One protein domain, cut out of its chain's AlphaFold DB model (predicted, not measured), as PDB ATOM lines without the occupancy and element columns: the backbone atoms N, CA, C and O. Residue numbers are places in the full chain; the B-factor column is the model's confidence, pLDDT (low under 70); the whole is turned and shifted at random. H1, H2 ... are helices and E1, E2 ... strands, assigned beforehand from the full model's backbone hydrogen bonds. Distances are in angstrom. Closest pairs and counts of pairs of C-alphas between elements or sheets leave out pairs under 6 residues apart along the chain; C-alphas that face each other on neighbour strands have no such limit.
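What this domain is: This is residues 81 to 153 of the 173 residues of an uncharacterized protein of Aspergillus ellipticus CBS 707.79 (UniProt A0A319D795). Little regular structure: an unnamed stretch, residues 81 to 117, swings out in a wide loop, of which 102 to 113 stick out, into a small strand-helix-strand unit, E1, H1, E2, with short helix H2 after it. The 73 printed residues hold E1, H1, E2, H2 in that order; E1 and E2 are parallel, the class is mixed, and under half of the residues are in named elements. The whole is loose, radius of gyration of the C-alphas 15.8 A, spans 45 by 36 by 22 A.

Where its parts are: E1 is residues 118 to 120, from C-alpha 118 at (135.421, 136.170, 90.780). H1 is 128 to 138, 15.1 A long; E2 is 142 to 144. H2 is 147 to 151, ending at C-alpha 151 (126.988, 132.517, 82.603).

How they stand to each other: In this unit, parallel neighbour strands with a helix between, the crossover is right-handed. N 119 and O 142 are 2.9 A apart, within hydrogen-bond range. The closest C-alphas of H1 and E2, Arg 135 and Cys 142, are 7.9 A apart; those of E1 and H2, Ser 120 and Ala 148, 6.0 A. H1 and H2 are apart; in both every O i to N i+4 pair is within hydrogen-bond range.

The domain as a whole: The printed part has no cut. No link is long. Residues 109 to 112 have pLDDT under 70.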
ATOM      1  N   ALA A  81     141.375 142.126 109.293       87.81
ATOM      2  CA  ALA A  81     140.384 141.071 109.058       87.81
ATOM      3  C   ALA A  81     139.680 140.569 110.331       87.81
ATOM      4  O   ALA A  81     138.514 140.187 110.285       87.81
ATOM      5  N   GLN A  82     140.399 140.563 111.451       86.50
ATOM      6  CA  GLN A  82     139.938 140.125 112.768       86.50
ATOM      7  C   GLN A  82     139.091 141.162 113.513       86.50
ATOM      8  O   GLN A  82     138.506 140.838 114.546       86.50
ATOM      9  N   CYS A  83     139.066 142.410 113.049       84.00
ATOM     10  CA  CYS A  83     138.328 143.457 113.732       84.00
ATOM     11  C   CYS A  83     136.831 143.266 113.501       84.00
ATOM     12  O   CYS A  83     136.379 143.065 112.377       84.00
ATOM     13  N   GLN A  84     136.077 143.337 114.591       82.31
ATOM     14  CA  GLN A  84     134.625 143.325 114.582       82.31
ATOM     15  C   GLN A  84     134.116 144.596 115.251       82.31
ATOM     16  O   GLN A  84     134.812 145.212 116.062       82.31
ATOM     17  N   HIS A  85     132.882 144.964 114.923       81.06
ATOM     18  CA  HIS A  85     132.177 146.023 115.628       81.06
ATOM     19  C   HIS A  85     132.053 145.709 117.120       81.06
ATOM     20  O   HIS A  85     131.931 144.549 117.522       81.06
ATOM     21  N   ALA A  86     132.021 146.764 117.938       79.50
ATOM     22  CA  ALA A  86     131.611 146.640 119.327       79.50
ATOM     23  C   ALA A  86     130.200 146.032 119.411       79.50
ATOM     24  O   ALA A  86     129.352 146.251 118.542       79.50
ATOM     25  N   THR A  87     129.943 145.247 120.458       76.38
ATOM     26  CA  THR A  87     128.662 144.555 120.638       76.38
ATOM     27  C   THR A  87     127.498 145.548 120.623       76.38
ATOM     28  O   THR A  87     127.348 146.344 121.546       76.38
ATOM     29  N   GLY A  88     126.648 145.465 119.597       72.69
ATOM     30  CA  GLY A  88     125.467 146.321 119.437       72.69
ATOM     31  C   GLY A  88     125.681 147.587 118.601       72.69
ATOM     32  O   GLY A  88     124.701 148.280 118.336       72.69
ATOM     33  N   ALA A  89     126.904 147.870 118.142       76.25
ATOM     34  CA  ALA A  89     127.155 148.968 117.213       76.25
ATOM     35  C   ALA A  89     126.543 148.668 115.831       76.25
ATOM     36  O   ALA A  89     126.603 147.541 115.332       76.25
ATOM     37  N   LEU A  90     125.934 149.690 115.224       75.12
ATOM     38  CA  LEU A  90     125.270 149.610 113.915       75.12
ATOM     39  C   LEU A  90     126.142 150.151 112.772       75.12
ATOM     40  O   LEU A  90     125.824 149.933 111.603       75.12
ATOM     41  N   ASP A  91     127.222 150.855 113.108       80.88
ATOM     42  CA  ASP A  91     128.119 151.526 112.177       80.88
ATOM     43  C   ASP A  91     129.568 151.562 112.704       80.88
ATOM     44  O   ASP A  91     129.920 150.927 113.702       80.88
ATOM     45  N   CYS A  92     130.435 152.266 111.973       81.19
ATOM     46  CA  CYS A  92     131.865 152.363 112.257       81.19
ATOM     47  C   CYS A  92     132.255 153.588 113.107       81.19
ATOM     48  O   CYS A  92     133.425 153.970 113.066       81.19
ATOM     49  N   GLU A  93     131.326 154.262 113.794       80.88
ATOM     50  CA  GLU A  93     131.663 155.466 114.579       80.88
ATOM     51  C   GLU A  93     132.525 155.145 115.805       80.88
ATOM     52  O   GLU A  93     133.407 155.923 116.161       80.88
ATOM     53  N   GLU A  94     132.329 153.963 116.391       82.31
ATOM     54  CA  GLU A  94     133.064 153.488 117.571       82.31
ATOM     55  C   GLU A  94     134.233 152.545 117.222       82.31
ATOM     56  O   GLU A  94     134.875 151.985 118.112       82.31
ATOM     57  N   CYS A  95     134.515 152.334 115.933       84.69
ATOM     58  CA  CYS A  95     135.612 151.468 115.504       84.69
ATOM     59  C   CYS A  95     136.965 152.153 115.719       84.69
ATOM     60  O   CYS A  95     137.152 153.305 115.328       84.69
ATOM     61  N   ASP A  96     137.924 151.417 116.283       85.75
ATOM     62  CA  ASP A  96     139.278 151.914 116.535       85.75
ATOM     63  C   ASP A  96     139.984 152.290 115.215       85.75
ATOM     64  O   ASP A  96     140.241 151.410 114.385       85.75
ATOM     65  N   PRO A  97     140.342 153.570 114.997       85.25
ATOM     66  CA  PRO A  97     141.080 153.982 113.808       85.25
ATOM     67  C   PRO A  97     142.451 153.308 113.683       85.25
ATOM     68  O   PRO A  97     142.943 153.158 112.567       85.25
ATOM     69  N   ALA A  98     143.060 152.865 114.789       87.06
ATOM     70  CA  ALA A  98     144.335 152.143 114.763       87.06
ATOM     71  C   ALA A  98     144.220 150.742 114.133       87.06
ATOM     72  O   ALA A  98     145.228 150.153 113.745       87.06
ATOM     73  N   ALA A  99     143.000 150.213 113.995       87.56
ATOM     74  CA  ALA A  99     142.729 148.964 113.294       87.56
ATOM     75  C   ALA A  99     142.616 149.125 111.767       87.56
ATOM     76  O   ALA A  99     142.450 148.125 111.060       87.56
ATOM     77  N   ILE A 100     142.685 150.354 111.241       88.56
ATOM     78  CA  ILE A 100     142.717 150.603 109.798       88.56
ATOM     79  C   ILE A 100     144.083 150.172 109.259       88.56
ATOM     80  O   ILE A 100     145.132 150.535 109.788       88.56
ATOM     81  N   VAL A 101     144.067 149.381 108.190       89.56
ATOM     82  CA  VAL A 101     145.279 148.930 107.507       89.56
ATOM     83  C   VAL A 101     145.927 150.124 106.813       89.56
ATOM     84  O   VAL A 101     145.321 150.741 105.933       89.56
ATOM     85  N   GLU A 102     147.170 150.425 107.188       87.56
ATOM     86  CA  GLU A 102     147.987 151.419 106.499       87.56
ATOM     87  C   GLU A 102     148.312 150.925 105.085       87.56
ATOM     88  O   GLU A 102     148.777 149.800 104.879       87.56
ATOM     89  N   ARG A 103     148.021 151.764 104.091       85.75
ATOM     90  CA  ARG A 103     148.223 151.470 102.673       85.75
ATOM     91  C   ARG A 103     148.956 152.641 102.043       85.75
ATOM     92  O   ARG A 103     148.671 153.784 102.380       85.75
ATOM     93  N   GLY A 104     149.891 152.341 101.145       78.38
ATOM     94  CA  GLY A 104     150.595 153.375 100.393       78.38
ATOM     95  C   GLY A 104     149.631 154.196  99.539       78.38
ATOM     96  O   GLY A 104     148.602 153.682  99.088       78.38
ATOM     97  N   ASP A 105     149.986 155.459  99.312       79.25
ATOM     98  CA  ASP A 105     149.226 156.341  98.434       79.25
ATOM     99  C   ASP A 105     149.124 155.745  97.026       79.25
ATOM    100  O   ASP A 105     150.074 155.153  96.500       79.25
ATOM    101  N   ARG A 106     147.955 155.910  96.398       72.56
ATOM    102  CA  ARG A 106     147.808 155.570  94.982       72.56
ATOM    103  C   ARG A 106     148.631 156.549  94.146       72.56
ATOM    104  O   ARG A 106     148.692 157.734  94.460       72.56
ATOM    105  N   LEU A 107     149.240 156.048  93.072       72.06
ATOM    106  CA  LEU A 107     149.967 156.886  92.111       72.06
ATOM    107  C   LEU A 107     149.019 157.856  91.391       72.06
ATOM    108  O   LEU A 107     149.371 159.012  91.165       72.06
ATOM    109  N   ASP A 108     147.817 157.380  91.078       73.12
ATOM    110  CA  ASP A 108     146.725 158.123  90.463       73.12
ATOM    111  C   ASP A 108     145.365 157.541  90.902       73.12
ATOM    112  O   ASP A 108     145.279 156.608  91.710       73.12
ATOM    113  N   TRP A 109     144.286 158.139  90.404       68.00
ATOM    114  CA  TRP A 109     142.909 157.732  90.700       68.00
ATOM    115  C   TRP A 109     142.268 156.989  89.532       68.00
ATOM    116  O   TRP A 109     141.049 156.793  89.530       68.00
ATOM    117  N   ASP A 110     143.073 156.591  88.548       61.88
ATOM    118  CA  ASP A 110     142.562 155.929  87.368       61.88
ATOM    119  C   ASP A 110     142.117 154.506  87.745       61.88
ATOM    120  O   ASP A 110     142.767 153.810  88.538       61.88
ATOM    121  N   PRO A 111     140.965 154.041  87.233       63.72
ATOM    122  CA  PRO A 111     140.525 152.676  87.466       63.72
ATOM    123  C   PRO A 111     141.552 151.662  86.949       63.72
ATOM    124  O   PRO A 111     141.984 151.723  85.799       63.72
ATOM    125  N   VAL A 112     141.889 150.674  87.780       66.62
ATOM    126  CA  VAL A 112     142.781 149.566  87.410       66.62
ATOM    127  C   VAL A 112     141.957 148.307  87.166       66.62
ATOM    128  O   VAL A 112     141.109 147.936  87.980       66.62
ATOM    129  N   VAL A 113     142.216 147.631  86.045       71.38
ATOM    130  CA  VAL A 113     141.584 146.348  85.717       71.38
ATOM    131  C   VAL A 113     142.417 145.207  86.288       71.38
ATOM    132  O   VAL A 113     143.599 145.071  85.977       71.38
ATOM    133  N   HIS A 114     141.774 144.361  87.091       76.31
ATOM    134  CA  HIS A 114     142.343 143.113  87.584       76.31
ATOM    135  C   HIS A 114     141.720 141.937  86.826       76.31
ATOM    136  O   HIS A 114     140.517 141.703  86.913       76.31
ATOM    137  N   ASP A 115     142.549 141.212  86.079       81.00
ATOM    138  CA  ASP A 115     142.211 139.921  85.478       81.00
ATOM    139  C   ASP A 115     142.280 138.844  86.566       81.00
ATOM    140  O   ASP A 115     143.319 138.678  87.210       81.00
ATOM    141  N   GLY A 116     141.172 138.133  86.791       86.56
ATOM    142  CA  GLY A 116     141.189 136.985  87.678       86.56
ATOM    143  C   GLY A 116     139.834 136.411  88.051       86.56
ATOM    144  O   GLY A 116     138.789 136.794  87.526       86.56
ATOM    145  N   THR A 117     139.855 135.454  88.980       89.44
ATOM    146  CA  THR A 117     138.656 134.720  89.385       89.44
ATOM    147  C   THR A 117     137.773 135.546  90.315       89.44
ATOM    148  O   THR A 117     138.218 136.066  91.343       89.44
ATOM    149  N   ILE A 118     136.491 135.600  89.968       90.62
ATOM    150  CA  ILE A 118     135.421 136.170  90.780       90.62
ATOM    151  C   ILE A 118     134.610 135.006  91.367       90.62
ATOM    152  O   ILE A 118     134.168 134.126  90.629       90.62
ATOM    153  N   GLY A 119     134.436 134.974  92.689       91.19
ATOM    154  CA  GLY A 119     133.591 133.982  93.356       91.19
ATOM    155  C   GLY A 119     132.118 134.392  93.337       91.19
ATOM    156  O   GLY A 119     131.807 135.549  93.601       91.19
ATOM    157  N   SER A 120     131.212 133.448  93.087       90.38
ATOM    158  CA  SER A 120     129.760 133.673  93.149       90.38
ATOM    159  C   SER A 120     129.189 133.102  94.448       90.38
ATOM    160  O   SER A 120     129.498 131.968  94.816       90.38
ATOM    161  N   SER A 121     128.332 133.855  95.138       86.81
ATOM    162  CA  SER A 121     127.629 133.405  96.346       86.81
ATOM    163  C   SER A 121     126.232 134.008  96.443       86.81
ATOM    164  O   SER A 121     126.048 135.185  96.183       86.81
ATOM    165  N   ASP A 122     125.250 133.249  96.925       84.69
ATOM    166  CA  ASP A 122     123.905 133.786  97.186       84.69
ATOM    167  C   ASP A 122     123.821 134.601  98.495       84.69
ATOM    168  O   ASP A 122     122.759 135.122  98.847       84.69
ATOM    169  N   VAL A 123     124.927 134.715  99.244       84.94
ATOM    170  CA  VAL A 123     124.989 135.417 100.533       84.94
ATOM    171  C   VAL A 123     126.072 136.492 100.506       84.94
ATOM    172  O   VAL A 123     127.200 136.266 100.077       84.94
ATOM    173  N   VAL A 124     125.737 137.675 101.026       84.56
ATOM    174  CA  VAL A 124     126.699 138.771 101.182       84.56
ATOM    175  C   VAL A 124     127.767 138.376 102.205       84.56
ATOM    176  O   VAL A 124     127.449 138.142 103.371       84.56
ATOM    177  N   VAL A 125     129.035 138.380 101.795       87.81
ATOM    178  CA  VAL A 125     130.175 138.213 102.705       87.81
ATOM    179  C   VAL A 125     130.405 139.519 103.472       87.81
ATOM    180  O   VAL A 125     130.612 140.570 102.866       87.81
ATOM    181  N   LYS A 126     130.323 139.453 104.805       87.81
ATOM    182  CA  LYS A 126     130.529 140.578 105.739       87.81
ATOM    183  C   LYS A 126     131.457 140.185 106.892       87.81
ATOM    184  O   LYS A 126     131.211 140.521 108.047       87.81
ATOM    185  N   ASP A 127     132.475 139.398 106.581       89.62
ATOM    186  CA  ASP A 127     133.407 138.828 107.549       89.62
ATOM    187  C   ASP A 127     134.802 138.827 106.918       89.62
ATOM    188  O   ASP A 127     135.058 138.131 105.929       89.62
ATOM    189  N   GLY A 128     135.696 139.637 107.492       89.50
ATOM    190  CA  GLY A 128     137.044 139.815 106.970       89.50
ATOM    191  C   GLY A 128     137.889 138.544 107.045       89.50
ATOM    192  O   GLY A 128     138.715 138.311 106.164       89.50
ATOM    193  N   GLN A 129     137.661 137.686 108.041       93.12
ATOM    194  CA  GLN A 129     138.370 136.413 108.171       93.12
ATOM    195  C   GLN A 129     137.877 135.410 107.129       93.12
ATOM    196  O   GLN A 129     138.685 134.732 106.494       93.12
ATOM    197  N   LEU A 130     136.559 135.339 106.915       92.94
ATOM    198  CA  LEU A 130     135.987 134.503 105.861       92.94
ATOM    199  C   LEU A 130     136.466 134.953 104.477       92.94
ATOM    200  O   LEU A 130     136.845 134.111 103.668       92.94
ATOM    201  N   ARG A 131     136.495 136.263 104.208       93.12
ATOM    202  CA  ARG A 131     137.049 136.824 102.967       93.12
ATOM    203  C   ARG A 131     138.488 136.372 102.738       93.12
ATOM    204  O   ARG A 131     138.801 135.890 101.652       93.12
ATOM    205  N   ASP A 132     139.351 136.531 103.739       93.81
ATOM    206  CA  ASP A 132     140.762 136.153 103.638       93.81
ATOM    207  C   ASP A 132     140.921 134.647 103.404       93.81
ATOM    208  O   ASP A 132     141.696 134.232 102.544       93.81
ATOM    209  N   LYS A 133     140.100 133.830 104.072       95.06
ATOM    210  CA  LYS A 133     140.047 132.388 103.829       95.06
ATOM    211  C   LYS A 133     139.616 132.054 102.398       95.06
ATOM    212  O   LYS A 133     140.258 131.239 101.752       95.06
ATOM    213  N   LEU A 134     138.565 132.693 101.876       93.69
ATOM    214  CA  LEU A 134     138.110 132.484 100.495       93.69
ATOM    215  C   LEU A 134     139.185 132.891  99.476       93.69
ATOM    216  O   LEU A 134     139.409 132.166  98.506       93.69
ATOM    217  N   ARG A 135     139.885 134.010  99.708       92.88
ATOM    218  CA  ARG A 135     141.049 134.427  98.910       92.88
ATOM    219  C   ARG A 135     142.125 133.344  98.921       92.88
ATOM    220  O   ARG A 135     142.631 132.973  97.865       92.88
ATOM    221  N   ASP A 136     142.489 132.846 100.096       95.00
ATOM    222  CA  ASP A 136     143.622 131.934 100.235       95.00
ATOM    223  C   ASP A 136     143.305 130.529  99.709       95.00
ATOM    224  O   ASP A 136     144.149 129.950  99.017       95.00
ATOM    225  N   ASP A 137     142.092 130.033  99.953       96.38
ATOM    226  CA  ASP A 137     141.646 128.695  99.558       96.38
ATOM    227  C   ASP A 137     141.278 128.624  98.066       96.38
ATOM    228  O   ASP A 137     141.631 127.658  97.389       96.38
ATOM    229  N   LEU A 138     140.582 129.640  97.535       94.38
ATOM    230  CA  LEU A 138     140.016 129.616  96.175       94.38
ATOM    231  C   LEU A 138     140.739 130.527  95.178       94.38
ATOM    232  O   LEU A 138     140.428 130.485  93.990       94.38
ATOM    233  N   LYS A 139     141.688 131.353  95.637       93.31
ATOM    234  CA  LYS A 139     142.427 132.327  94.810       93.31
ATOM    235  C   LYS A 139     141.516 133.314  94.070       93.31
ATOM    236  O   LYS A 139     141.814 133.722  92.950       93.31
ATOM    237  N   ILE A 140     140.414 133.712  94.710       92.62
ATOM    238  CA  ILE A 140     139.469 134.702  94.177       92.62
ATOM    239  C   ILE A 140     139.843 136.128  94.593       92.62
ATOM    240  O   ILE A 140     140.342 136.354  95.697       92.62
ATOM    241  N   TYR A 141     139.543 137.097  93.729       88.00
ATOM    242  CA  TYR A 141     139.758 138.523  94.001       88.00
ATOM    243  C   TYR A 141     138.581 139.177  94.723       88.00
ATOM    244  O   TYR A 141     138.768 140.062  95.555       88.00
ATOM    245  N   CYS A 142     137.359 138.752  94.410       90.56
ATOM    246  CA  CYS A 142     136.151 139.287  95.020       90.56
ATOM    247  C   CYS A 142     135.008 138.275  94.987       90.56
ATOM    248  O   CYS A 142     135.077 137.265  94.286       90.56
ATOM    249  N   VAL A 143     133.947 138.591  95.731       90.81
ATOM    250  CA  VAL A 143     132.692 137.837  95.733       90.81
ATOM    251  C   VAL A 143     131.567 138.710  95.173       90.81
ATOM    252  O   VAL A 143     131.438 139.888  95.520       90.81
ATOM    253  N   GLU A 144     130.765 138.126  94.298       90.06
ATOM    254  CA  GLU A 144     129.555 138.692  93.701       90.06
ATOM    255  C   GLU A 144     128.374 137.710  93.877       90.06
ATOM    256  O   GLU A 144     128.568 136.642  94.461       90.06
ATOM    257  N   MET A 145     127.149 138.081  93.478       86.81
ATOM    258  CA  MET A 145     125.932 137.323  93.819       86.81
ATOM    259  C   MET A 145     125.036 136.918  92.631       86.81
ATOM    260  O   MET A 145     123.946 136.382  92.838       86.81
ATOM    261  N   GLU A 146     125.438 137.190  91.392       82.12
ATOM    262  CA  GLU A 146     124.578 137.108  90.204       82.12
ATOM    263  C   GLU A 146     125.220 136.454  88.970       82.12
ATOM    264  O   GLU A 146     124.526 135.993  88.060       82.12
ATOM    265  N   GLY A 147     126.544 136.456  88.894       78.00
ATOM    266  CA  GLY A 147     127.322 136.170  87.704       78.00
ATOM    267  C   GLY A 147     127.212 134.721  87.263       78.00
ATOM    268  O   GLY A 147     127.052 134.461  86.069       78.00
ATOM    269  N   ALA A 148     127.235 133.779  88.212       80.38
ATOM    270  CA  ALA A 148     127.110 132.354  87.903       80.38
ATOM    271  C   ALA A 148     125.802 132.029  87.166       80.38
ATOM    272  O   ALA A 148     125.838 131.368  86.130       80.38
ATOM    273  N   GLY A 149     124.664 132.562  87.628       76.94
ATOM    274  CA  GLY A 149     123.371 132.314  86.983       76.94
ATOM    275  C   GLY A 149     123.268 132.907  85.574       76.94
ATOM    276  O   GLY A 149     122.547 132.382  84.727       76.94
ATOM    277  N   LEU A 150     124.004 133.989  85.296       75.25
ATOM    278  CA  LEU A 150     124.037 134.598  83.969       75.25
ATOM    279  C   LEU A 150     124.888 133.782  82.985       75.25
ATOM    280  O   LEU A 150     124.460 133.572  81.847       75.25
ATOM    281  N   MET A 151     126.057 133.303  83.427       77.06
ATOM    282  CA  MET A 151     126.988 132.517  82.603       77.06
ATOM    283  C   MET A 151     126.363 131.226  82.057       77.06
ATOM    284  O   MET A 151     126.686 130.822  80.941       77.06
ATOM    285  N   ASP A 152     125.417 130.627  82.785       76.31
ATOM    286  CA  ASP A 152     124.715 129.412  82.351       76.31
ATOM    287  C   ASP A 152     123.758 129.640  81.165       76.31
ATOM    288  O   ASP A 152     123.358 128.691  80.487       76.31
ATOM    289  N   THR A 153     123.365 130.891  80.900       71.19
ATOM    290  CA  THR A 153     122.285 131.211  79.947       71.19
ATOM    291  C   THR A 153     122.757 131.862  78.649       71.19
ATOM    292  O   THR A 153     122.065 131.767  77.634       71.19
TER     293      THR A 153